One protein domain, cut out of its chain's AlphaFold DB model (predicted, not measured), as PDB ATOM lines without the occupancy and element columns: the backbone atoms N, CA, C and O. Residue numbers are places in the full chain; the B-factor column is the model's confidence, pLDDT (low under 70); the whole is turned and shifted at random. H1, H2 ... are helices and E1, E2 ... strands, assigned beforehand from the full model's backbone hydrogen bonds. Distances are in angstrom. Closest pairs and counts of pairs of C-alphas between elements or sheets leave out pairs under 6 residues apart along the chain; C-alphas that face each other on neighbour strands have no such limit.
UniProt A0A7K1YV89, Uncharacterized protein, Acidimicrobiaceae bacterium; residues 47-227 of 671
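Overview. This is residues 47 to 227 of the 671 residues of an uncharacterized protein of Acidimicrobiaceae bacterium (UniProt A0A7K1YV89). Two lobes stand end to end, each a three-stranded sheet with two helices over one face: E1, E2 and E3 with H1 and H2, then E4, E5 and E6 with H3 and H4. H3 starts beside E1 and runs into the second lobe; the stretch before H1 crosses from E6 to the first lobe, and the link from H2 to E3 loops round its far end. The printed part has 181 residues, with four named helices and six named strands in the order H1 E1 E2 H2 E3 H3 E4 E5 H4 E6; both sheets, E1 E2 E3 and E4 E5 E6, are mixed. The class is mixed, helices and strands, with under half of the residues in named elements. The whole is compact, with a radius of gyration of the C-alphas of 18.5 A, and elongated, spanning 56 by 33 by 28 A.

Arrangement. Begin at residues 51 to 52, which pair, parallel, with residues 221 to 222 of E6, residues 220 to 225. Next find the hairpin of E1, residues 92 to 98, and E2, residues 104 to 109, antiparallel, with N 93 and O 108 within hydrogen-bond range at 2.7 A. E3, residues 153 to 157, is parallel to E2, with N 154 and O 105 at 2.8 A. H1, residues 75 to 87, is on this sheet, over E1 and E2; C-alphas 85 and 92 are the closest to E1, 5.9 A. H2, residues 113 to 122, is on the same face, its C-alpha 117 closest to C-alpha 155 of E3, 5.5 A. E2, H2 and E3 form a strand-helix-strand unit, two parallel neighbours with a helix between, its crossover right-handed. H3, residues 162 to 176, is also on the sheet E1 E2 E3, on the opposite face from H1 and H2 and over none of its strands; its closest C-alphas to E1 are those of Gly 93 and Glu 162, 4.5 A apart. The hairpin of E4, residues 183 to 189, and E5, residues 194 to 200, has N 187 and O 196 at 2.9 A; E5 and E6, parallel, have N 223 and O 197 at 2.8 A. H3 is over E5 at a height of 8.8 A. H4, residues 206 to 213, is on the same face and touches H3, C-alphas 175 and 213 closest at 6.4 A. Every O i to N i+4 pair is within hydrogen-bond range in H1, H2, H3 and H4.

Along the chain. Find C-alpha 75 at (-27.168, -18.994, 15.482); H1 runs 18.4 A from there. H3 starts at (-45.613, -11.261, 8.744) and runs 20.8 A. E5 spans 18.8 A, and E6 ends at (-59.562, -32.888, 14.452).

Size, cuts and confidence. The farthest C-alphas, of Thr 140 and Glu 204, are 56.9 A apart. The printed part has no cut. The link from H2 to E3, 30 residues, is long. Confidence is under 70 at residues 47 to 48 and 68 to 70.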
ATOM      1  N   ALA A  47     -63.669 -22.119  -3.913       52.34
ATOM      2  CA  ALA A  47     -64.661 -22.948  -3.263       52.34
ATOM      3  C   ALA A  47     -65.047 -22.174  -1.997       52.34
ATOM      4  O   ALA A  47     -64.182 -21.829  -1.198       52.34
ATOM      5  N   ALA A  48     -66.314 -21.775  -1.895       61.94
ATOM      6  CA  ALA A  48     -66.799 -20.997  -0.766       61.94
ATOM      7  C   ALA A  48     -66.534 -21.788   0.526       61.94
ATOM      8  O   ALA A  48     -67.160 -22.823   0.742       61.94
ATOM      9  N   GLY A  49     -65.568 -21.343   1.331       83.69
ATOM     10  CA  GLY A  49     -65.182 -22.003   2.576       83.69
ATOM     11  C   GLY A  49     -63.710 -21.811   2.938       83.69
ATOM     12  O   GLY A  49     -62.905 -21.326   2.143       83.69
ATOM     13  N   LEU A  50     -63.369 -22.190   4.169       92.94
ATOM     14  CA  LEU A  50     -61.990 -22.260   4.652       92.94
ATOM     15  C   LEU A  50     -61.325 -23.526   4.099       92.94
ATOM     16  O   LEU A  50     -61.905 -24.609   4.171       92.94
ATOM     17  N   ALA A  51     -60.111 -23.403   3.563       95.12
ATOM     18  CA  ALA A  51     -59.350 -24.557   3.083       95.12
ATOM     19  C   ALA A  51     -58.788 -25.376   4.255       95.12
ATOM     20  O   ALA A  51     -58.400 -24.799   5.276       95.12
ATOM     21  N   HIS A  52     -58.667 -26.699   4.094       95.88
ATOM     22  CA  HIS A  52     -57.857 -27.490   5.020       95.88
ATOM     23  C   HIS A  52     -56.392 -27.055   4.890       95.88
ATOM     24  O   HIS A  52     -55.915 -26.834   3.774       95.88
ATOM     25  N   CYS A  53     -55.661 -26.914   5.998       95.56
ATOM     26  CA  CYS A  53     -54.281 -26.429   5.924       95.56
ATOM     27  C   CYS A  53     -53.390 -27.337   5.069       95.56
ATOM     28  O   CYS A  53     -52.517 -26.823   4.372       95.56
ATOM     29  N   ASP A  54     -53.640 -28.647   5.043       92.06
ATOM     30  CA  ASP A  54     -52.889 -29.574   4.188       92.06
ATOM     31  C   ASP A  54     -53.142 -29.412   2.692       92.06
ATOM     32  O   ASP A  54     -52.206 -29.606   1.914       92.06
ATOM     33  N   ASP A  55     -54.331 -28.945   2.305       94.06
ATOM     34  CA  ASP A  55     -54.683 -28.685   0.906       94.06
ATOM     35  C   ASP A  55     -54.057 -27.385   0.379       94.06
ATOM     36  O   ASP A  55     -53.976 -27.177  -0.832       94.06
ATOM     37  N   VAL A  56     -53.602 -26.490   1.267       93.94
ATOM     38  CA  VAL A  56     -52.923 -25.246   0.880       93.94
ATOM     39  C   VAL A  56     -51.466 -25.557   0.534       93.94
ATOM     40  O   VAL A  56     -50.710 -25.898   1.439       93.94
ATOM     41  N   PRO A  57     -51.003 -25.398  -0.717       93.69
ATOM     42  CA  PRO A  57     -49.627 -25.728  -1.075       93.69
ATOM     43  C   PRO A  57     -48.605 -24.990  -0.200       93.69
ATOM     44  O   PRO A  57     -48.724 -23.786   0.040       93.69
ATOM     45  N   ARG A  58     -47.582 -25.711   0.271       93.81
ATOM     46  CA  ARG A  58     -46.426 -25.094   0.934       93.81
ATOM     47  C   ARG A  58     -45.561 -24.390  -0.107       93.81
ATOM     48  O   ARG A  58     -45.281 -24.950  -1.166       93.81
ATOM     49  N   LEU A  59     -45.096 -23.191   0.222       94.81
ATOM     50  CA  LEU A  59     -44.046 -22.501  -0.509       94.81
ATOM     51  C   LEU A  59     -42.738 -23.270  -0.318       94.81
ATOM     52  O   LEU A  59     -42.239 -23.403   0.803       94.81
ATOM     53  N   ARG A  60     -42.214 -23.795  -1.424       93.31
ATOM     54  CA  ARG A  60     -40.969 -24.560  -1.463       93.31
ATOM     55  C   ARG A  60     -39.874 -23.775  -2.164       93.31
ATOM     56  O   ARG A  60     -40.139 -23.057  -3.130       93.31
ATOM     57  N   SER A  61     -38.656 -23.949  -1.674       94.69
ATOM     58  CA  SER A  61     -37.438 -23.503  -2.334       94.69
ATOM     59  C   SER A  61     -37.239 -24.266  -3.643       94.69
ATOM     60  O   SER A  61     -37.604 -25.437  -3.763       94.69
ATOM     61  N   ARG A  62     -36.628 -23.611  -4.632       94.38
ATOM     62  CA  ARG A  62     -36.110 -24.292  -5.839       94.38
ATOM     63  C   ARG A  62     -34.653 -24.712  -5.698       94.38
ATOM     64  O   ARG A  62     -34.143 -25.459  -6.528       94.38
ATOM     65  N   LEU A  63     -33.979 -24.175  -4.690       94.81
ATOM     66  CA  LEU A  63     -32.624 -24.542  -4.318       94.81
ATOM     67  C   LEU A  63     -32.652 -25.831  -3.497       94.81
ATOM     68  O   LEU A  63     -33.634 -26.109  -2.809       94.81
ATOM     69  N   GLU A  64     -31.544 -26.562  -3.529       92.31
ATOM     70  CA  GLU A  64     -31.310 -27.720  -2.676       92.31
ATOM     71  C   GLU A  64     -30.354 -27.331  -1.543       92.31
ATOM     72  O   GLU A  64     -29.262 -26.804  -1.768       92.31
ATOM     73  N   GLY A  65     -30.810 -27.536  -0.315       88.25
ATOM     74  CA  GLY A  65     -30.099 -27.206   0.905       88.25
ATOM     75  C   GLY A  65     -29.162 -28.313   1.363       88.25
ATOM     76  O   GLY A  65     -29.099 -29.403   0.795       88.25
ATOM     77  N   LYS A  66     -28.437 -28.017   2.443       84.69
ATOM     78  CA  LYS A  66     -27.551 -28.969   3.129       84.69
ATOM     79  C   LYS A  66     -27.825 -29.071   4.631       84.69
ATOM     80  O   LYS A  66     -27.062 -29.726   5.340       84.69
ATOM     81  N   LEU A  67     -28.878 -28.422   5.136       81.19
ATOM     82  CA  LEU A  67     -29.277 -28.574   6.534       81.19
ATOM     83  C   LEU A  67     -30.061 -29.884   6.650       81.19
ATOM     84  O   LEU A  67     -31.292 -29.912   6.569       81.19
ATOM     85  N   SER A  68     -29.328 -30.986   6.804       67.44
ATOM     86  CA  SER A  68     -29.922 -32.291   7.070       67.44
ATOM     87  C   SER A  68     -30.804 -32.232   8.318       67.44
ATOM     88  O   SER A  68     -30.487 -31.550   9.300       67.44
ATOM     89  N   GLY A  69     -31.930 -32.944   8.268       69.56
ATOM     90  CA  GLY A  69     -32.531 -33.435   9.497       69.56
ATOM     91  C   GLY A  69     -33.085 -32.407  10.463       69.56
ATOM     92  O   GLY A  69     -33.946 -31.607  10.104       69.56
ATOM     93  N   ARG A  70     -32.568 -32.449  11.698       67.88
ATOM     94  CA  ARG A  70     -32.854 -31.516  12.800       67.88
ATOM     95  C   ARG A  70     -31.941 -30.302  12.849       67.88
ATOM     96  O   ARG A  70     -32.186 -29.404  13.653       67.88
ATOM     97  N   ARG A  71     -30.882 -30.249  12.037       77.25
ATOM     98  CA  ARG A  71     -29.865 -29.202  12.170       77.25
ATOM     99  C   ARG A  71     -30.507 -27.837  11.967       77.25
ATOM    100  O   ARG A  71     -31.044 -27.565  10.892       77.25
ATOM    101  N   ASN A  72     -30.512 -27.016  13.008       83.50
ATOM    102  CA  ASN A  72     -30.843 -25.609  12.863       83.50
ATOM    103  C   ASN A  72     -29.651 -24.907  12.206       83.50
ATOM    104  O   ASN A  72     -28.514 -25.374  12.336       83.50
ATOM    105  N   PRO A  73     -29.891 -23.830  11.452       87.12
ATOM    106  CA  PRO A  73     -28.795 -22.994  10.993       87.12
ATOM    107  C   PRO A  73     -27.968 -22.487  12.177       87.12
ATOM    108  O   PRO A  73     -28.452 -22.395  13.304       87.12
ATOM    109  N   ASP A  74     -26.712 -22.158  11.899       90.44
ATOM    110  CA  ASP A  74     -25.830 -21.504  12.861       90.44
ATOM    111  C   ASP A  74     -26.519 -20.258  13.459       90.44
ATOM    112  O   ASP A  74     -27.070 -19.440  12.718       90.44
ATOM    113  N   HIS A  75     -26.500 -20.105  14.789       93.12
ATOM    114  CA  HIS A  75     -27.168 -18.994  15.482       93.12
ATOM    115  C   HIS A  75     -26.670 -17.609  15.039       93.12
ATOM    116  O   HIS A  75     -27.422 -16.640  15.116       93.12
ATOM    117  N   ILE A  76     -25.432 -17.501  14.548       95.88
ATOM    118  CA  ILE A  76     -24.906 -16.277  13.939       95.88
ATOM    119  C   ILE A  76     -25.613 -15.995  12.616       95.88
ATOM    120  O   ILE A  76     -26.038 -14.868  12.374       95.88
ATOM    121  N   VAL A  77     -25.782 -17.015  11.769       96.12
ATOM    122  CA  VAL A  77     -26.548 -16.881  10.522       96.12
ATOM    123  C   VAL A  77     -27.992 -16.495  10.838       96.12
ATOM    124  O   VAL A  77     -28.527 -15.594  10.200       96.12
ATOM    125  N   GLU A  78     -28.609 -17.113  11.848       95.94
ATOM    126  CA  GLU A  78     -29.948 -16.713  12.298       95.94
ATOM    127  C   GLU A  78     -30.002 -15.255  12.737       95.94
ATOM    128  O   GLU A  78     -30.914 -14.547  12.317       95.94
ATOM    129  N   GLY A  79     -29.019 -14.801  13.519       97.12
ATOM    130  CA  GLY A  79     -28.928 -13.413  13.955       97.12
ATOM    131  C   GLY A  79     -28.896 -12.438  12.782       97.12
ATOM    132  O   GLY A  79     -29.719 -11.530  12.731       97.12
ATOM    133  N   VAL A  80     -28.051 -12.686  11.772       98.06
ATOM    134  CA  VAL A  80     -27.973 -11.852  10.554       98.06
ATOM    135  C   VAL A  80     -29.322 -11.767   9.833       98.06
ATOM    136  O   VAL A  80     -29.737 -10.686   9.402       98.06
ATOM    137  N   LEU A  81     -30.013 -12.902   9.679       97.88
ATOM    138  CA  LEU A  81     -31.312 -12.953   9.002       97.88
ATOM    139  C   LEU A  81     -32.411 -12.255   9.814       97.88
ATOM    140  O   LEU A  81     -33.260 -11.583   9.226       97.88
ATOM    141  N   LEU A  82     -32.392 -12.383  11.144       97.56
ATOM    142  CA  LEU A  82     -33.316 -11.687  12.041       97.56
ATOM    143  C   LEU A  82     -33.087 -10.173  12.012       97.56
ATOM    144  O   LEU A  82     -34.057  -9.428  11.875       97.56
ATOM    145  N   THR A  83     -31.833  -9.709  12.041       98.31
ATOM    146  CA  THR A  83     -31.504  -8.288  11.855       98.31
ATOM    147  C   THR A  83     -32.067  -7.777  10.529       98.31
ATOM    148  O   THR A  83     -32.742  -6.752  10.496       98.31
ATOM    149  N   TYR A  84     -31.854  -8.518   9.431       98.44
ATOM    150  CA  TYR A  84     -32.378  -8.135   8.118       98.44
ATOM    151  C   TYR A  84     -33.909  -8.041   8.118       98.44
ATOM    152  O   TYR A  84     -34.469  -7.065   7.627       98.44
ATOM    153  N   ALA A  85     -34.598  -9.024   8.700       98.19
ATOM    154  CA  ALA A  85     -36.051  -9.002   8.833       98.19
ATOM    155  C   ALA A  85     -36.550  -7.764   9.606       98.19
ATOM    156  O   ALA A  85     -37.499  -7.111   9.173       98.19
ATOM    157  N   MET A  86     -35.880  -7.397  10.704       97.69
ATOM    158  CA  MET A  86     -36.225  -6.225  11.521       97.69
ATOM    159  C   MET A  86     -36.015  -4.886  10.804       97.69
ATOM    160  O   MET A  86     -36.696  -3.912  11.124       97.69
ATOM    161  N   GLU A  87     -35.098  -4.819   9.841       98.12
ATOM    162  CA  GLU A  87     -34.885  -3.630   9.008       98.12
ATOM    163  C   GLU A  87     -35.932  -3.480   7.891       98.12
ATOM    164  O   GLU A  87     -36.098  -2.388   7.342       98.12
ATOM    165  N   HIS A  88     -36.665  -4.553   7.579       98.38
ATOM    166  CA  HIS A  88     -37.672  -4.611   6.516       98.38
ATOM    167  C   HIS A  88     -39.055  -5.084   7.017       98.38
ATOM    168  O   HIS A  88     -39.676  -5.937   6.382       98.38
ATOM    169  N   PRO A  89     -39.596  -4.536   8.123       97.88
ATOM    170  CA  PRO A  89     -40.778  -5.098   8.785       97.88
ATOM    171  C   PRO A  89     -42.059  -5.000   7.943       97.88
ATOM    172  O   PRO A  89     -42.978  -5.796   8.121       97.88
ATOM    173  N   ASP A  90     -42.125  -4.030   7.026       97.94
ATOM    174  CA  ASP A  90     -43.309  -3.789   6.200       97.94
ATOM    175  C   ASP A  90     -43.444  -4.797   5.050       97.94
ATOM    176  O   ASP A  90     -44.562  -5.076   4.616       97.94
ATOM    177  N   THR A  91     -42.325  -5.348   4.564       98.31
ATOM    178  CA  THR A  91     -42.307  -6.283   3.428       98.31
ATOM    179  C   THR A  91     -41.899  -7.697   3.813       98.31
ATOM    180  O   THR A  91     -42.193  -8.627   3.064       98.31
ATOM    181  N   PHE A  92     -41.273  -7.896   4.976       98.44
ATOM    182  CA  PHE A  92     -40.889  -9.217   5.456       98.44
ATOM    183  C   PHE A  92     -42.119 -10.095   5.707       98.44
ATOM    184  O   PHE A  92     -42.999  -9.764   6.495       98.44
ATOM    185  N   GLY A  93     -42.171 -11.231   5.020       97.56
ATOM    186  CA  GLY A  93     -43.255 -12.212   5.026       97.56
ATOM    187  C   GLY A  93     -43.032 -13.423   5.924       97.56
ATOM    188  O   GLY A  93     -43.874 -14.323   5.939       97.56
ATOM    189  N   GLY A  94     -41.909 -13.455   6.648       97.69
ATOM    190  CA  GLY A  94     -41.521 -14.524   7.562       97.69
ATOM    191  C   GLY A  94     -40.360 -15.390   7.053       97.69
ATOM    192  O   GLY A  94     -39.934 -15.308   5.898       97.69
ATOM    193  N   ARG A  95     -39.834 -16.236   7.948       97.31
ATOM    194  CA  ARG A  95     -38.702 -17.151   7.712       97.31
ATOM    195  C   ARG A  95     -39.095 -18.587   8.051       97.31
ATOM    196  O   ARG A  95     -39.792 -18.815   9.035       97.31
ATOM    197  N   TRP A  96     -38.614 -19.557   7.277       96.69
ATOM    198  CA  TRP A  96     -38.741 -20.982   7.603       96.69
ATOM    199  C   TRP A  96     -37.575 -21.802   7.045       96.69
ATOM    200  O   TRP A  96     -36.771 -21.308   6.256       96.69
ATOM    201  N   ILE A  97     -37.482 -23.064   7.464       94.25
ATOM    202  CA  ILE A  97     -36.541 -24.041   6.909       94.25
ATOM    203  C   ILE A  97     -37.330 -24.993   6.013       94.25
ATOM    204  O   ILE A  97     -38.193 -25.731   6.492       94.25
ATOM    205  N   ASP A  98     -37.038 -25.002   4.717       93.94
ATOM    206  CA  ASP A  98     -37.618 -25.964   3.787       93.94
ATOM    207  C   ASP A  98     -36.834 -27.281   3.822       93.94
ATOM    208  O   ASP A  98     -35.891 -27.507   3.059       93.94
ATOM    209  N   ARG A  99     -37.226 -28.158   4.752       88.81
ATOM    210  CA  ARG A  99     -36.632 -29.493   4.937       88.81
ATOM    211  C   ARG A  99     -36.881 -30.423   3.745       88.81
ATOM    212  O   ARG A  99     -36.035 -31.271   3.460       88.81
ATOM    213  N   ASP A 100     -37.989 -30.237   3.024       87.06
ATOM    214  CA  ASP A 100     -38.307 -31.040   1.836       87.06
ATOM    215  C   ASP A 100     -37.312 -30.740   0.700       87.06
ATOM    216  O   ASP A 100     -36.982 -31.631  -0.084       87.06
ATOM    217  N   SER A 101     -36.755 -29.527   0.685       90.19
ATOM    218  CA  SER A 101     -35.693 -29.091  -0.229       90.19
ATOM    219  C   SER A 101     -34.290 -29.221   0.376       90.19
ATOM    220  O   SER A 101     -33.394 -28.465   0.031       90.19
ATOM    221  N   GLY A 102     -34.064 -30.148   1.316       88.25
ATOM    222  CA  GLY A 102     -32.734 -30.367   1.913       88.25
ATOM    223  C   GLY A 102     -32.350 -29.347   2.992       88.25
ATOM    224  O   GLY A 102     -31.176 -29.198   3.322       88.25
ATOM    225  N   GLY A 103     -33.328 -28.630   3.545       90.56
ATOM    226  CA  GLY A 103     -33.115 -27.666   4.620       90.56
ATOM    227  C   GLY A 103     -32.596 -26.319   4.124       90.56
ATOM    228  O   GLY A 103     -31.646 -25.771   4.672       90.56
ATOM    229  N   VAL A 104     -33.199 -25.779   3.065       94.88
ATOM    230  CA  VAL A 104     -32.927 -24.400   2.634       94.88
ATOM    231  C   VAL A 104     -33.536 -23.424   3.636       94.88
ATOM    232  O   VAL A 104     -34.683 -23.599   4.045       94.88
ATOM    233  N   LEU A 105     -32.794 -22.383   4.017       96.31
ATOM    234  CA  LEU A 105     -33.363 -21.260   4.754       96.31
ATOM    235  C   LEU A 105     -34.130 -20.379   3.779       96.31
ATOM    236  O   LEU A 105     -33.540 -19.817   2.864       96.31
ATOM    237  N   VAL A 106     -35.435 -20.247   3.972       97.81
ATOM    238  CA  VAL A 106     -36.275 -19.434   3.097       97.81
ATOM    239  C   VAL A 106     -36.698 -18.165   3.821       97.81
ATOM    240  O   VAL A 106     -37.158 -18.219   4.965       97.81
ATOM    241  N   MET A 107     -36.561 -17.026   3.146       98.31
ATOM    242  CA  MET A 107     -37.131 -15.747   3.563       98.31
ATOM    243  C   MET A 107     -38.194 -15.289   2.568       98.31
ATOM    244  O   MET A 107     -37.935 -15.208   1.369       98.31
ATOM    245  N   GLY A 108     -39.391 -14.993   3.065       98.00
ATOM    246  CA  GLY A 108     -40.476 -14.442   2.261       98.00
ATOM    247  C   GLY A 108     -40.472 -12.916   2.277       98.00
ATOM    248  O   GLY A 108     -40.293 -12.331   3.341       98.00
ATOM    249  N   PHE A 109     -40.730 -12.278   1.135       98.50
ATOM    250  CA  PHE A 109     -41.000 -10.836   1.042       98.50
ATOM    251  C   PHE A 109     -42.198 -10.547   0.133       98.50
ATOM    252  O   PHE A 109     -42.439 -11.278  -0.825       98.50
ATOM    253  N   THR A 110     -42.985  -9.513   0.427       98.19
ATOM    254  CA  THR A 110     -44.195  -9.183  -0.355       98.19
ATOM    255  C   THR A 110     -43.909  -8.468  -1.679       98.19
ATOM    256  O   THR A 110     -44.717  -8.501  -2.616       98.19
ATOM    257  N   ASP A 111     -42.769  -7.789  -1.759       97.88
ATOM    258  CA  ASP A 111     -42.282  -7.051  -2.920       97.88
ATOM    259  C   ASP A 111     -41.306  -7.893  -3.764       97.88
ATOM    260  O   ASP A 111     -41.419  -9.119  -3.819       97.88
ATOM    261  N   ASP A 112     -40.437  -7.245  -4.541       97.62
ATOM    262  CA  ASP A 112     -39.488  -7.937  -5.415       97.62
ATOM    263  C   ASP A 112     -38.417  -8.657  -4.571       97.62
ATOM    264  O   ASP A 112     -37.671  -7.993  -3.846       97.62
ATOM    265  N   PRO A 113     -38.302  -9.998  -4.642       97.25
ATOM    266  CA  PRO A 113     -37.347 -10.737  -3.826       97.25
ATOM    267  C   PRO A 113     -35.889 -10.547  -4.268       97.25
ATOM    268  O   PRO A 113     -34.989 -10.809  -3.473       97.25
ATOM    269  N   GLU A 114     -35.608 -10.102  -5.499       97.62
ATOM    270  CA  GLU A 114     -34.233 -10.060  -6.021       97.62
ATOM    271  C   GLU A 114     -33.322  -9.036  -5.311       97.62
ATOM    272  O   GLU A 114     -32.204  -9.402  -4.924       97.62
ATOM    273  N   PRO A 115     -33.758  -7.789  -5.036       98.19
ATOM    274  CA  PRO A 115     -33.004  -6.869  -4.184       98.19
ATOM    275  C   PRO A 115     -32.727  -7.434  -2.785       98.19
ATOM    276  O   PRO A 115     -31.611  -7.293  -2.276       98.19
ATOM    277  N   HIS A 116     -33.713  -8.108  -2.184       98.25
ATOM    278  CA  HIS A 116     -33.567  -8.740  -0.874       98.25
ATOM    279  C   HIS A 116     -32.551  -9.883  -0.909       98.25
ATOM    280  O   HIS A 116     -31.640  -9.923  -0.082       98.25
ATOM    281  N   ARG A 117     -32.634 -10.758  -1.918       98.19
ATOM    282  CA  ARG A 117     -31.677 -11.842  -2.171       98.19
ATOM    283  C   ARG A 117     -30.250 -11.318  -2.259       98.19
ATOM    284  O   ARG A 117     -29.379 -11.799  -1.538       98.19
ATOM    285  N   ALA A 118     -30.011 -10.317  -3.104       98.00
ATOM    286  CA  ALA A 118     -28.681  -9.742  -3.281       98.00
ATOM    287  C   ALA A 118     -28.136  -9.138  -1.974       98.00
ATOM    288  O   ALA A 118     -26.972  -9.352  -1.636       98.00
ATOM    289  N   ALA A 119     -28.975  -8.418  -1.223       98.25
ATOM    290  CA  ALA A 119     -28.578  -7.803   0.039       98.25
ATOM    291  C   ALA A 119     -28.277  -8.841   1.131       98.25
ATOM    292  O   ALA A 119     -27.245  -8.734   1.791       98.25
ATOM    293  N   ILE A 120     -29.132  -9.858   1.294       98.25
ATOM    294  CA  ILE A 120     -28.960 -10.933   2.283       98.25
ATOM    295  C   ILE A 120     -27.687 -11.733   1.996       98.25
ATOM    296  O   ILE A 120     -26.878 -11.937   2.898       98.25
ATOM    297  N   LEU A 121     -27.457 -12.135   0.742       97.88
ATOM    298  CA  LEU A 121     -26.265 -12.908   0.374       97.88
ATOM    299  C   LEU A 121     -24.963 -12.107   0.549       97.88
ATOM    300  O   LEU A 121     -23.914 -12.692   0.814       97.88
ATOM    301  N   ALA A 122     -25.016 -10.778   0.443       98.25
ATOM    302  CA  ALA A 122     -23.869  -9.906   0.681       98.25
ATOM    303  C   ALA A 122     -23.620  -9.593   2.170       98.25
ATOM    304  O   ALA A 122     -22.555  -9.058   2.501       98.25
ATOM    305  N   ARG A 123     -24.569  -9.891   3.074       98.12
ATOM    306  CA  ARG A 123     -24.415  -9.594   4.505       98.12
ATOM    307  C   ARG A 123     -23.353 -10.457   5.154       98.12
ATOM    308  O   ARG A 123     -23.289 -11.660   4.920       98.12
ATOM    309  N   ARG A 124     -22.568  -9.821   6.022       98.44
ATOM    310  CA  ARG A 124     -21.606 -10.464   6.917       98.44
ATOM    311  C   ARG A 124     -22.142 -10.429   8.345       98.44
ATOM    312  O   ARG A 124     -22.739  -9.412   8.701       98.44
ATOM    313  N   PRO A 125     -21.875 -11.464   9.150       98.00
ATOM    314  CA  PRO A 125     -22.083 -11.404  10.588       98.00
ATOM    315  C   PRO A 125     -21.427 -10.194  11.254       98.00
ATOM    316  O   PRO A 125     -20.279  -9.856  10.959       98.00
ATOM    317  N   SER A 126     -22.144  -9.580  12.188       97.75
ATOM    318  CA  SER A 126     -21.718  -8.448  13.002       97.75
ATOM    319  C   SER A 126     -22.033  -8.704  14.481       97.75
ATOM    320  O   SER A 126     -23.070  -9.285  14.789       97.75
ATOM    321  N   PRO A 127     -21.199  -8.239  15.430       96.56
ATOM    322  CA  PRO A 127     -21.545  -8.256  16.852       96.56
ATOM    323  C   PRO A 127     -22.826  -7.478  17.201       96.56
ATOM    324  O   PRO A 127     -23.372  -7.686  18.280       96.56
ATOM    325  N   ASP A 128     -23.272  -6.586  16.311       97.25
ATOM    326  CA  ASP A 128     -24.500  -5.795  16.464       97.25
ATOM    327  C   ASP A 128     -25.753  -6.512  15.923       97.25
ATOM    328  O   ASP A 128     -26.855  -5.969  16.018       97.25
ATOM    329  N   ASP A 129     -25.603  -7.699  15.319       97.62
ATOM    330  CA  ASP A 129     -26.749  -8.485  14.867       97.62
ATOM    331  C   ASP A 129     -27.618  -8.940  16.044       97.62
ATOM    332  O   ASP A 129     -27.137  -9.155  17.160       97.62
ATOM    333  N   TYR A 130     -28.916  -9.114  15.787       96.50
ATOM    334  CA  TYR A 130     -29.850  -9.575  16.805       96.50
ATOM    335  C   TYR A 130     -29.408 -10.949  17.345       96.50
ATOM    336  O   TYR A 130     -29.257 -11.892  16.562       96.50
ATOM    337  N   PRO A 131     -29.202 -11.110  18.664       94.12
ATOM    338  CA  PRO A 131     -28.734 -12.371  19.218       94.12
ATOM    339  C   PRO A 131     -29.857 -13.414  19.158       94.12
ATOM    340  O   PRO A 131     -30.851 -13.311  19.871       94.12
ATOM    341  N   ALA A 132     -29.696 -14.448  18.326       90.88
ATOM    342  CA  ALA A 132     -30.638 -15.574  18.289       90.88
ATOM    343  C   ALA A 132     -30.628 -16.393  19.600       90.88
ATOM    344  O   ALA A 132     -31.620 -17.033  19.940       90.88
ATOM    345  N   VAL A 133     -29.513 -16.349  20.341       91.44
ATOM    346  CA  VAL A 133     -29.338 -16.904  21.694       91.44
ATOM    347  C   VAL A 133     -28.546 -15.909  22.552       91.44
ATOM    348  O   VAL A 133     -27.723 -15.168  22.015       91.44
ATOM    349  N   ASP A 134     -28.775 -15.891  23.868       90.75
ATOM    350  CA  ASP A 134     -28.130 -14.963  24.813       90.75
ATOM    351  C   ASP A 134     -27.258 -15.719  25.846       90.75
ATOM    352  O   ASP A 134     -27.778 -16.591  26.550       90.75
ATOM    353  N   PRO A 135     -25.946 -15.421  25.966       92.81
ATOM    354  CA  PRO A 135     -25.181 -14.481  25.140       92.81
ATOM    355  C   PRO A 135     -24.969 -14.998  23.708       92.81
ATOM    356  O   PRO A 135     -24.885 -16.216  23.511       92.81
ATOM    357  N   PRO A 136     -24.821 -14.101  22.710       92.19
ATOM    358  CA  PRO A 136     -24.537 -14.520  21.346       92.19
ATOM    359  C   PRO A 136     -23.209 -15.287  21.300       92.19
ATOM    360  O   PRO A 136     -22.240 -14.889  21.964       92.19
ATOM    361  N   PRO A 137     -23.126 -16.385  20.528       92.31
ATOM    362  CA  PRO A 137     -21.870 -17.095  20.360       92.31
ATOM    363  C   PRO A 137     -20.835 -16.182  19.680       92.31
ATOM    364  O   PRO A 137     -21.189 -15.209  19.012       92.31
ATOM    365  N   PRO A 138     -19.528 -16.453  19.838       96.06
ATOM    366  CA  PRO A 138     -18.516 -15.709  19.102       96.06
ATOM    367  C   PRO A 138     -18.667 -15.967  17.597       96.06
ATOM    368  O   PRO A 138     -18.844 -17.108  17.175       96.06
ATOM    369  N   ILE A 139     -18.535 -14.919  16.784       96.88
ATOM    370  CA  ILE A 139     -18.505 -15.044  15.322       96.88
ATOM    371  C   ILE A 139     -17.220 -15.780  14.928       96.88
ATOM    372  O   ILE A 139     -16.117 -15.251  15.077       96.88
ATOM    373  N   THR A 140     -17.360 -17.014  14.450       95.19
ATOM    374  CA  THR A 140     -16.242 -17.873  14.020       95.19
ATOM    375  C   THR A 140     -16.012 -17.855  12.508       95.19
ATOM    376  O   THR A 140     -14.917 -18.195  12.064       95.19
ATOM    377  N   ASP A 141     -17.006 -17.429  11.727       95.94
ATOM    378  CA  ASP A 141     -16.943 -17.267  10.272       95.94
ATOM    379  C   ASP A 141     -17.673 -15.973   9.880       95.94
ATOM    380  O   ASP A 141     -18.893 -15.878  10.021       95.94
ATOM    381  N   ASP A 142     -16.913 -14.970   9.428       96.75
ATOM    382  CA  ASP A 142     -17.363 -13.611   9.093       96.75
ATOM    383  C   ASP A 142     -17.569 -13.391   7.581       96.75
ATOM    384  O   ASP A 142     -17.764 -12.256   7.120       96.75
ATOM    385  N   ARG A 143     -17.500 -14.466   6.784       98.00
ATOM    386  CA  ARG A 143     -17.743 -14.397   5.341       98.00
ATOM    387  C   ARG A 143     -19.184 -13.956   5.051       98.00
ATOM    388  O   ARG A 143     -20.086 -14.241   5.845       98.00
ATOM    389  N   PRO A 144     -19.431 -13.292   3.905       98.19
ATOM    390  CA  PRO A 144     -20.785 -13.033   3.435       98.19
ATOM    391  C   PRO A 144     -21.616 -14.317   3.356       98.19
ATOM    392  O   PRO A 144     -21.092 -15.355   2.951       98.19
ATOM    393  N   LEU A 145     -22.909 -14.251   3.683       96.56
ATOM    394  CA  LEU A 145     -23.772 -15.438   3.713       96.56
ATOM    395  C   LEU A 145     -23.820 -16.191   2.373       96.56
ATOM    396  O   LEU A 145     -23.916 -17.412   2.371       96.56
ATOM    397  N   GLY A 146     -23.697 -15.499   1.237       96.06
ATOM    398  CA  GLY A 146     -23.646 -16.126  -0.089       96.06
ATOM    399  C   GLY A 146     -22.319 -16.805  -0.443       96.06
ATOM    400  O   GLY A 146     -22.261 -17.533  -1.429       96.06
ATOM    401  N   GLU A 147     -21.258 -16.582   0.338       97.06
ATOM    402  CA  GLU A 147     -19.955 -17.251   0.188       97.06
ATOM    403  C   GLU A 147     -19.802 -18.464   1.122       97.06
ATOM    404  O   GLU A 147     -18.794 -19.178   1.068       97.06
ATOM    405  N   ARG A 148     -20.785 -18.687   1.997       94.56
ATOM    406  CA  ARG A 148     -20.815 -19.807   2.930       94.56
ATOM    407  C   ARG A 148     -21.332 -21.068   2.247       94.56
ATOM    408  O   ARG A 148     -22.245 -21.034   1.432       94.56
ATOM    409  N   ASP A 149     -20.732 -22.200   2.584       91.88
ATOM    410  CA  ASP A 149     -21.036 -23.511   2.013       91.88
ATOM    411  C   ASP A 149     -21.888 -24.396   2.933       91.88
ATOM    412  O   ASP A 149     -22.383 -25.437   2.481       91.88
ATOM    413  N   ASP A 150     -22.059 -23.971   4.188       89.56
ATOM    414  CA  ASP A 150     -22.830 -24.620   5.250       89.56
ATOM    415  C   ASP A 150     -24.301 -24.177   5.303       89.56
ATOM    416  O   ASP A 150     -25.108 -24.817   5.977       89.56
ATOM    417  N   VAL A 151     -24.670 -23.129   4.560       93.19
ATOM    418  CA  VAL A 151     -26.040 -22.622   4.466       93.19
ATOM    419  C   VAL A 151     -26.428 -22.346   3.015       93.19
ATOM    420  O   VAL A 151     -25.630 -21.874   2.213       93.19
ATOM    421  N   VAL A 152     -27.683 -22.639   2.680       96.12
ATOM    422  CA  VAL A 152     -28.311 -22.247   1.415       96.12
ATOM    423  C   VAL A 152     -29.519 -21.393   1.762       96.12
ATOM    424  O   VAL A 152     -30.342 -21.810   2.581       96.12
ATOM    425  N   ILE A 153     -29.601 -20.201   1.172       97.12
ATOM    426  CA  ILE A 153     -30.658 -19.225   1.447       97.12
ATOM    427  C   ILE A 153     -31.440 -18.971   0.161       97.12
ATOM    428  O   ILE A 153     -30.859 -18.569  -0.849       97.12
ATOM    429  N   ASP A 154     -32.753 -19.177   0.209       97.94
ATOM    430  CA  ASP A 154     -33.681 -18.752  -0.834       97.94
ATOM    431  C   ASP A 154     -34.504 -17.557  -0.346       97.94
ATOM    432  O   ASP A 154     -34.861 -17.446   0.829       97.94
ATOM    433  N   VAL A 155     -34.807 -16.650  -1.264       98.12
ATOM    434  CA  VAL A 155     -35.649 -15.487  -1.013       98.12
ATOM    435  C   VAL A 155     -36.802 -15.556  -1.990       98.12
ATOM    436  O   VAL A 155     -36.602 -15.559  -3.202       98.12
ATOM    437  N   VAL A 156     -38.016 -15.661  -1.472       97.62
ATOM    438  CA  VAL A 156     -39.207 -15.904  -2.282       97.62
ATOM    439  C   VAL A 156     -40.195 -14.767  -2.122       97.62
ATOM    440  O   VAL A 156     -40.292 -14.141  -1.067       97.62
ATOM    441  N   ARG A 157     -40.966 -14.519  -3.179       97.56
ATOM    442  CA  ARG A 157     -42.094 -13.602  -3.088       97.56
ATOM    443  C   ARG A 157     -43.258 -14.282  -2.376       97.56
ATOM    444  O   ARG A 157     -43.586 -15.428  -2.682       97.56
ATOM    445  N   VAL A 158     -43.904 -13.568  -1.467       97.38
ATOM    446  CA  VAL A 158     -45.093 -14.026  -0.749       97.38
ATOM    447  C   VAL A 158     -46.236 -13.021  -0.852       97.38
ATOM    448  O   VAL A 158     -46.055 -11.907  -1.337       97.38
ATOM    449  N   ARG A 159     -47.438 -13.424  -0.432       96.19
ATOM    450  CA  ARG A 159     -48.637 -12.579  -0.534       96.19
ATOM    451  C   ARG A 159     -48.781 -11.601   0.628       96.19
ATOM    452  O   ARG A 159     -49.231 -10.486   0.394       96.19
ATOM    453  N   PHE A 160     -48.455 -12.024   1.846       97.12
ATOM    454  CA  PHE A 160     -48.689 -11.243   3.058       97.12
ATOM    455  C   PHE A 160     -47.376 -10.995   3.789       97.12
ATOM    456  O   PHE A 160     -46.522 -11.879   3.859       97.12
ATOM    457  N   SER A 161     -47.225  -9.811   4.376       98.12
ATOM    458  CA  SER A 161     -46.143  -9.604   5.333       98.12
ATOM    459  C   SER A 161     -46.461 -10.352   6.633       98.12
ATOM    460  O   SER A 161     -47.617 -10.660   6.950       98.12
ATOM    461  N   GLU A 162     -45.443 -10.652   7.429       97.12
ATOM    462  CA  GLU A 162     -45.613 -11.261   8.744       97.12
ATOM    463  C   GLU A 162     -46.465 -10.358   9.648       97.12
ATOM    464  O   GLU A 162     -47.360 -10.833  10.353       97.12
ATOM    465  N   ALA A 163     -46.270  -9.038   9.563       96.94
ATOM    466  CA  ALA A 163     -47.084  -8.060  10.276       96.94
ATOM    467  C   ALA A 163     -48.572  -8.146   9.885       96.94
ATOM    468  O   ALA A 163     -49.448  -8.082  10.760       96.94
ATOM    469  N   GLU A 164     -48.876  -8.335   8.597       96.69
ATOM    470  CA  GLU A 164     -50.240  -8.534   8.101       96.69
ATOM    471  C   GLU A 164     -50.845  -9.856   8.583       96.69
ATOM    472  O   GLU A 164     -51.978  -9.850   9.081       96.69
ATOM    473  N   LEU A 165     -50.098 -10.967   8.507       96.56
ATOM    474  CA  LEU A 165     -50.532 -12.274   9.016       96.56
ATOM    475  C   LEU A 165     -50.808 -12.224  10.521       96.56
ATOM    476  O   LEU A 165     -51.860 -12.678  10.965       96.56
ATOM    477  N   LEU A 166     -49.935 -11.599  11.313       96.31
ATOM    478  CA  LEU A 166     -50.136 -11.423  12.753       96.31
ATOM    479  C   LEU A 166     -51.339 -10.521  13.062       96.31
ATOM    480  O   LEU A 166     -52.124 -10.800  13.973       96.31
ATOM    481  N   ALA A 167     -51.528  -9.437  12.305       95.75
ATOM    482  CA  ALA A 167     -52.706  -8.584  12.441       95.75
ATOM    483  C   ALA A 167     -53.998  -9.329  12.075       95.75
ATOM    484  O   ALA A 167     -55.053  -9.084  12.671       95.75
ATOM    485  N   MET A 168     -53.933 -10.240  11.106       95.38
ATOM    486  CA  MET A 168     -55.039 -11.108  10.733       95.38
ATOM    487  C   MET A 168     -55.318 -12.162  11.802       95.38
ATOM    488  O   MET A 168     -56.458 -12.245  12.244       95.38
ATOM    489  N   ALA A 169     -54.297 -12.851  12.315       95.56
ATOM    490  CA  ALA A 169     -54.423 -13.814  13.407       95.56
ATOM    491  C   ALA A 169     -55.089 -13.180  14.640       95.56
ATOM    492  O   ALA A 169     -56.059 -13.719  15.168       95.56
ATOM    493  N   ARG A 170     -54.681 -11.963  15.033       94.94
ATOM    494  CA  ARG A 170     -55.328 -11.203  16.125       94.94
ATOM    495  C   ARG A 170     -56.780 -10.809  15.829       94.94
ATOM    496  O   ARG A 170     -57.566 -10.616  16.757       94.94
ATOM    497  N   ARG A 171     -57.148 -10.590  14.564       94.06
ATOM    498  CA  ARG A 171     -58.540 -10.300  14.172       94.06
ATOM    499  C   ARG A 171     -59.388 -11.566  14.211       94.06
ATOM    500  O   ARG A 171     -60.439 -11.536  14.839       94.06
ATOM    501  N   VAL A 172     -58.897 -12.646  13.608       94.12
ATOM    502  CA  VAL A 172     -59.541 -13.964  13.583       94.12
ATOM    503  C   VAL A 172     -59.765 -14.448  15.012       94.12
ATOM    504  O   VAL A 172     -60.909 -14.653  15.396       94.12
ATOM    505  N   SER A 173     -58.712 -14.485  15.836       93.00
ATOM    506  CA  SER A 173     -58.775 -14.869  17.252       93.00
ATOM    507  C   SER A 173     -59.829 -14.067  18.027       93.00
ATOM    508  O   SER A 173     -60.659 -14.651  18.717       93.00
ATOM    509  N   ARG A 174     -59.896 -12.737  17.856       93.38
ATOM    510  CA  ARG A 174     -60.941 -11.910  18.495       93.38
ATOM    511  C   ARG A 174     -62.353 -12.194  17.984       93.38
ATOM    512  O   ARG A 174     -63.292 -12.065  18.760       93.38
ATOM    513  N   ALA A 175     -62.518 -12.517  16.704       92.50
ATOM    514  CA  ALA A 175     -63.828 -12.785  16.113       92.50
ATOM    515  C   ALA A 175     -64.417 -14.128  16.581       92.50
ATOM    516  O   ALA A 175     -65.635 -14.242  16.739       92.50
ATOM    517  N   ILE A 176     -63.545 -15.111  16.819       92.75
ATOM    518  CA  ILE A 176     -63.918 -16.468  17.239       92.75
ATOM    519  C   ILE A 176     -63.883 -16.669  18.761       92.75
ATOM    520  O   ILE A 176     -64.523 -17.586  19.269       92.75
ATOM    521  N   SER A 177     -63.166 -15.820  19.505       89.69
ATOM    522  CA  SER A 177     -63.077 -15.912  20.965       89.69
ATOM    523  C   SER A 177     -64.459 -15.821  21.621       89.69
ATOM    524  O   SER A 177     -65.267 -14.952  21.289       89.69
ATOM    525  N   GLY A 178     -64.723 -16.730  22.563       87.31
ATOM    526  CA  GLY A 178     -65.997 -16.822  23.282       87.31
ATOM    527  C   GLY A 178     -67.109 -17.564  22.533       87.31
ATOM    528  O   GLY A 178     -68.218 -17.646  23.056       87.31
ATOM    529  N   ARG A 179     -66.838 -18.104  21.337       92.25
ATOM    530  CA  ARG A 179     -67.760 -18.984  20.607       92.25
ATOM    531  C   ARG A 179     -67.340 -20.443  20.761       92.25
ATOM    532  O   ARG A 179     -66.152 -20.754  20.816       92.25
ATOM    533  N   GLU A 180     -68.314 -21.342  20.779       91.12
ATOM    534  CA  GLU A 180     -68.097 -22.791  20.891       91.12
ATOM    535  C   GLU A 180     -67.742 -23.416  19.532       91.12
ATOM    536  O   GLU A 180     -68.402 -24.332  19.056       91.12
ATOM    537  N   PHE A 181     -66.692 -22.923  18.873       93.12
ATOM    538  CA  PHE A 181     -66.215 -23.500  17.606       93.12
ATOM    539  C   PHE A 181     -65.272 -24.693  17.784       93.12
ATOM    540  O   PHE A 181     -64.759 -25.216  16.798       93.12
ATOM    541  N   GLY A 182     -65.007 -25.099  19.028       90.88
ATOM    542  CA  GLY A 182     -63.996 -26.109  19.325       90.88
ATOM    543  C   GLY A 182     -62.578 -25.626  19.016       90.88
ATOM    544  O   GLY A 182     -61.753 -26.416  18.581       90.88
ATOM    545  N   LEU A 183     -62.283 -24.330  19.170       91.88
ATOM    546  CA  LEU A 183     -60.939 -23.808  18.920       91.88
ATOM    547  C   LEU A 183     -59.947 -24.365  19.948       91.88
ATOM    548  O   LEU A 183     -60.034 -24.036  21.127       91.88
ATOM    549  N   ASP A 184     -58.998 -25.156  19.468       89.88
ATOM    550  CA  ASP A 184     -57.892 -25.723  20.241       89.88
ATOM    551  C   ASP A 184     -56.606 -24.888  20.102       89.88
ATOM    552  O   ASP A 184     -55.743 -24.824  20.970       89.88
ATOM    553  N   GLY A 185     -56.479 -24.150  19.008       90.94
ATOM    554  CA  GLY A 185     -55.333 -23.283  18.830       90.94
ATOM    555  C   GLY A 185     -55.451 -22.422  17.597       90.94
ATOM    556  O   GLY A 185     -56.267 -22.654  16.707       90.94
ATOM    557  N   SER A 186     -54.581 -21.429  17.513       94.31
ATOM    558  CA  SER A 186     -54.386 -20.673  16.284       94.31
ATOM    559  C   SER A 186     -52.921 -20.317  16.129       94.31
ATOM    560  O   SER A 186     -52.272 -19.966  17.116       94.31
ATOM    561  N   GLY A 187     -52.421 -20.355  14.902       94.88
ATOM    562  CA  GLY A 187     -51.040 -20.030  14.584       94.88
ATOM    563  C   GLY A 187     -50.915 -19.237  13.293       94.88
ATOM    564  O   GLY A 187     -51.896 -18.905  12.624       94.88
ATOM    565  N   THR A 188     -49.674 -18.929  12.932       96.38
ATOM    566  CA  THR A 188     -49.340 -18.465  11.585       96.38
ATOM    567  C   THR A 188     -48.504 -19.541  10.908       96.38
ATOM    568  O   THR A 188     -47.481 -19.982  11.425       96.38
ATOM    569  N   TYR A 189     -48.958 -19.995   9.747       95.50
ATOM    570  CA  TYR A 189     -48.232 -20.915   8.883       95.50
ATOM    571  C   TYR A 189     -47.553 -20.110   7.789       95.50
ATOM    572  O   TYR A 189     -48.054 -19.994   6.672       95.50
ATOM    573  N   ILE A 190     -46.396 -19.544   8.137       96.69
ATOM    574  CA  ILE A 190     -45.593 -18.671   7.269       96.69
ATOM    575  C   ILE A 190     -45.288 -19.346   5.924       96.69
ATOM    576  O   ILE A 190     -45.488 -18.736   4.874       96.69
ATOM    577  N   SER A 191     -44.907 -20.628   5.927       96.19
ATOM    578  CA  SER A 191     -44.606 -21.384   4.701       96.19
ATOM    579  C   SER A 191     -45.834 -21.670   3.828       96.19
ATOM    580  O   SER A 191     -45.680 -22.003   2.660       96.19
ATOM    581  N   ARG A 192     -47.057 -21.536   4.355       96.38
ATOM    582  CA  ARG A 192     -48.308 -21.605   3.576       96.38
ATOM    583  C   ARG A 192     -48.945 -20.225   3.371       96.38
ATOM    584  O   ARG A 192     -49.942 -20.119   2.664       96.38
ATOM    585  N   GLN A 193     -48.388 -19.173   3.981       96.81
ATOM    586  CA  GLN A 193     -48.945 -17.817   4.008       96.81
ATOM    587  C   GLN A 193     -50.405 -17.800   4.482       96.81
ATOM    588  O   GLN A 193     -51.289 -17.266   3.807       96.81
ATOM    589  N   ARG A 194     -50.672 -18.457   5.620       97.38
ATOM    590  CA  ARG A 194     -52.005 -18.557   6.235       97.38
ATOM    591  C   ARG A 194     -51.962 -18.299   7.736       97.38
ATOM    592  O   ARG A 194     -50.959 -18.568   8.394       97.38
ATOM    593  N   VAL A 195     -53.089 -17.864   8.282       97.56
ATOM    594  CA  VAL A 195     -53.437 -18.083   9.689       97.56
ATOM    595  C   VAL A 195     -54.040 -19.484   9.792       97.56
ATOM    596  O   VAL A 195     -55.014 -19.775   9.100       97.56
ATOM    597  N   SER A 196     -53.461 -20.353  10.616       97.50
ATOM    598  CA  SER A 196     -54.005 -21.689  10.876       97.50
ATOM    599  C   SER A 196     -54.929 -21.650  12.088       97.50
ATOM    600  O   SER A 196     -54.625 -20.998  13.090       97.50
ATOM    601  N   LEU A 197     -56.065 -22.339  11.996       96.12
ATOM    602  CA  LEU A 197     -56.965 -22.597  13.118       96.12
ATOM    603  C   LEU A 197     -57.026 -24.100  13.364       96.12
ATOM    604  O   LEU A 197     -57.400 -24.849  12.467       96.12
ATOM    605  N   TYR A 198     -56.701 -24.521  14.580       95.06
ATOM    606  CA  TYR A 198     -56.818 -25.905  15.025       95.06
ATOM    607  C   TYR A 198     -58.169 -26.051  15.716       95.06
ATOM    608  O   TYR A 198     -58.420 -25.404  16.735       95.06
ATOM    609  N   LEU A 199     -59.068 -26.829  15.121       94.00
ATOM    610  CA  LEU A 199     -60.436 -27.020  15.589       94.00
ATOM    611  C   LEU A 199     -60.636 -28.480  16.000       94.00
ATOM    612  O   LEU A 199     -60.418 -29.385  15.199       94.00
ATOM    613  N   VAL A 200     -61.104 -28.711  17.222       91.75
ATOM    614  CA  VAL A 200     -61.434 -30.030  17.761       91.75
ATOM    615  C   VAL A 200     -62.947 -30.147  17.913       91.75
ATOM    616  O   VAL A 200     -63.566 -29.394  18.659       91.75
ATOM    617  N   ASN A 201     -63.546 -31.107  17.208       91.56
ATOM    618  CA  ASN A 201     -64.998 -31.334  17.164       91.56
ATOM    619  C   ASN A 201     -65.831 -30.057  16.922       91.56
ATOM    620  O   ASN A 201     -66.782 -29.812  17.669       91.56
ATOM    621  N   PRO A 202     -65.516 -29.244  15.893       94.06
ATOM    622  CA  PRO A 202     -66.319 -28.063  15.599       94.06
ATOM    623  C   PRO A 202     -67.784 -28.465  15.338       94.06
ATOM    624  O   PRO A 202     -68.017 -29.467  14.643       94.06
ATOM    625  N   PRO A 203     -68.778 -27.718  15.863       92.81
ATOM    626  CA  PRO A 203     -70.182 -28.015  15.608       92.81
ATOM    627  C   PRO A 203     -70.525 -27.858  14.120       92.81
ATOM    628  O   PRO A 203     -69.810 -27.212  13.349       92.81
ATOM    629  N   GLU A 204     -71.636 -28.465  13.699       93.56
ATOM    630  CA  GLU A 204     -72.139 -28.309  12.331       93.56
ATOM    631  C   GLU A 204     -72.384 -26.823  12.015       93.56
ATOM    632  O   GLU A 204     -72.990 -26.109  12.814       93.56
ATOM    633  N   GLY A 205     -71.893 -26.348  10.866       94.25
ATOM    634  CA  GLY A 205     -71.981 -24.939  10.463       94.25
ATOM    635  C   GLY A 205     -70.843 -24.037  10.963       94.25
ATOM    636  O   GLY A 205     -70.757 -22.884  10.542       94.25
ATOM    637  N   ALA A 206     -69.958 -24.522  11.846       94.31
ATOM    638  CA  ALA A 206     -68.895 -23.689  12.417       94.31
ATOM    639  C   ALA A 206     -67.901 -23.176  11.366       94.31
ATOM    640  O   ALA A 206     -67.441 -22.043  11.465       94.31
ATOM    641  N   LEU A 207     -67.555 -23.986  10.358       95.06
ATOM    642  CA  LEU A 207     -66.582 -23.583   9.336       95.06
ATOM    643  C   LEU A 207     -67.137 -22.473   8.439       95.06
ATOM    644  O   LEU A 207     -66.410 -21.539   8.108       95.06
ATOM    645  N   GLU A 208     -68.418 -22.556   8.082       94.75
ATOM    646  CA  GLU A 208     -69.137 -21.526   7.337       94.75
ATOM    647  C   GLU A 208     -69.238 -20.232   8.154       94.75
ATOM    648  O   GLU A 208     -68.926 -19.156   7.651       94.75
ATOM    649  N   GLU A 209     -69.586 -20.338   9.439       94.81
ATOM    650  CA  GLU A 209     -69.667 -19.180  10.329       94.81
ATOM    651  C   GLU A 209     -68.301 -18.504  10.518       94.81
ATOM    652  O   GLU A 209     -68.204 -17.279  10.462       94.81
ATOM    653  N   ILE A 210     -67.223 -19.276  10.695       94.69
ATOM    654  CA  ILE A 210     -65.867 -18.718  10.760       94.69
ATOM    655  C   ILE A 210     -65.517 -18.046   9.429       94.69
ATOM    656  O   ILE A 210     -64.995 -16.932   9.450       94.69
ATOM    657  N   ALA A 211     -65.818 -18.667   8.283       95.31
ATOM    658  CA  ALA A 211     -65.557 -18.069   6.973       95.31
ATOM    659  C   ALA A 211     -66.237 -16.695   6.825       95.31
ATOM    660  O   ALA A 211     -65.603 -15.754   6.354       95.31
ATOM    661  N   ASP A 212     -67.475 -16.550   7.303       94.88
ATOM    662  CA  ASP A 212     -68.223 -15.287   7.275       94.88
ATOM    663  C   ASP A 212     -67.655 -14.214   8.227       94.88
ATOM    664  O   ASP A 212     -67.830 -13.011   8.005       94.88
ATOM    665  N   LEU A 213     -66.971 -14.625   9.300       93.56
ATOM    666  CA  LEU A 213     -66.356 -13.723  10.282       93.56
ATOM    667  C   LEU A 213     -64.963 -13.228   9.867       93.56
ATOM    668  O   LEU A 213     -64.476 -12.228  10.408       93.56
ATOM    669  N   VAL A 214     -64.299 -13.922   8.942       93.06
ATOM    670  CA  VAL A 214     -62.932 -13.615   8.518       93.06
ATOM    671  C   VAL A 214     -62.952 -12.681   7.298       93.06
ATOM    672  O   VAL A 214     -63.553 -13.016   6.283       93.06
ATOM    673  N   PRO A 215     -62.247 -11.528   7.330       88.44
ATOM    674  CA  PRO A 215     -62.258 -10.569   6.218       88.44
ATOM    675  C   PRO A 215     -61.735 -11.117   4.883       88.44
ATOM    676  O   PRO A 215     -62.159 -10.658   3.826       88.44
ATOM    677  N   ASP A 216     -60.787 -12.053   4.941       93.31
ATOM    678  CA  ASP A 216     -60.221 -12.754   3.790       93.31
ATOM    679  C   ASP A 216     -60.104 -14.254   4.121       93.31
ATOM    680  O   ASP A 216     -59.093 -14.682   4.687       93.31
ATOM    681  N   PRO A 217     -61.129 -15.069   3.804       93.44
ATOM    682  CA  PRO A 217     -61.106 -16.509   4.060       93.44
ATOM    683  C   PRO A 217     -59.953 -17.225   3.352       93.44
ATOM    684  O   PRO A 217     -59.489 -18.252   3.834       93.44
ATOM    685  N   SER A 218     -59.437 -16.670   2.246       92.62
ATOM    686  CA  SER A 218     -58.307 -17.261   1.518       92.62
ATOM    687  C   SER A 218     -56.991 -17.172   2.287       92.62
ATOM    688  O   SER A 218     -56.047 -17.874   1.942       92.62
ATOM    689  N   ALA A 219     -56.920 -16.333   3.320       94.75
ATOM    690  CA  ALA A 219     -55.758 -16.167   4.179       94.75
ATOM    691  C   ALA A 219     -55.851 -16.978   5.485       94.75
ATOM    692  O   ALA A 219     -54.924 -16.955   6.296       94.75
ATOM    693  N   VAL A 220     -56.938 -17.730   5.673       96.56
ATOM    694  CA  VAL A 220     -57.133 -18.645   6.799       96.56
ATOM    695  C   VAL A 220     -57.219 -20.074   6.276       96.56
ATOM    696  O   VAL A 220     -57.811 -20.339   5.232       96.56
ATOM    697  N   CYS A 221     -56.615 -21.005   6.998       97.50
ATOM    698  CA  CYS A 221     -56.846 -22.426   6.803       97.50
ATOM    699  C   CYS A 221     -57.219 -23.076   8.133       97.50
ATOM    700  O   CYS A 221     -56.941 -22.531   9.204       97.50
ATOM    701  N   VAL A 222     -57.875 -24.228   8.057       97.25
ATOM    702  CA  VAL A 222     -58.318 -24.982   9.228       97.25
ATOM    703  C   VAL A 222     -57.663 -26.354   9.258       97.25
ATOM    704  O   VAL A 222     -57.497 -26.998   8.226       97.25
ATOM    705  N   GLU A 223     -57.322 -26.812  10.450       95.88
ATOM    706  CA  GLU A 223     -57.034 -28.209  10.746       95.88
ATOM    707  C   GLU A 223     -58.151 -28.697  11.652       95.88
ATOM    708  O   GLU A 223     -58.374 -28.143  12.728       95.88
ATOM    709  N   VAL A 224     -58.917 -29.677  11.174       94.50
ATOM    710  CA  VAL A 224     -60.102 -30.155  11.884       94.50
ATOM    711  C   VAL A 224     -59.838 -31.548  12.421       94.50
ATOM    712  O   VAL A 224     -59.905 -32.537  11.691       94.50
ATOM    713  N   THR A 225     -59.630 -31.628  13.726       92.69
ATOM    714  CA  THR A 225     -59.562 -32.888  14.452       92.69
ATOM    715  C   THR A 225     -60.964 -33.268  14.902       92.69
ATOM    716  O   THR A 225     -61.585 -32.599  15.727       92.69
ATOM    717  N   ARG A 226     -61.497 -34.366  14.368       91.31
ATOM    718  CA  ARG A 226     -62.720 -34.977  14.899       91.31
ATOM    719  C   ARG A 226     -62.306 -36.095  15.835       91.31
ATOM    720  O   ARG A 226     -61.815 -37.120  15.368       91.31
ATOM    721  N   THR A 227     -62.492 -35.890  17.135       87.44
ATOM    722  CA  THR A 227     -62.312 -36.956  18.115       87.44
ATOM    723  C   THR A 227     -63.252 -38.091  17.723       87.44
ATOM    724  O   THR A 227     -64.459 -37.865  17.559       87.44
TER     725      THR A 227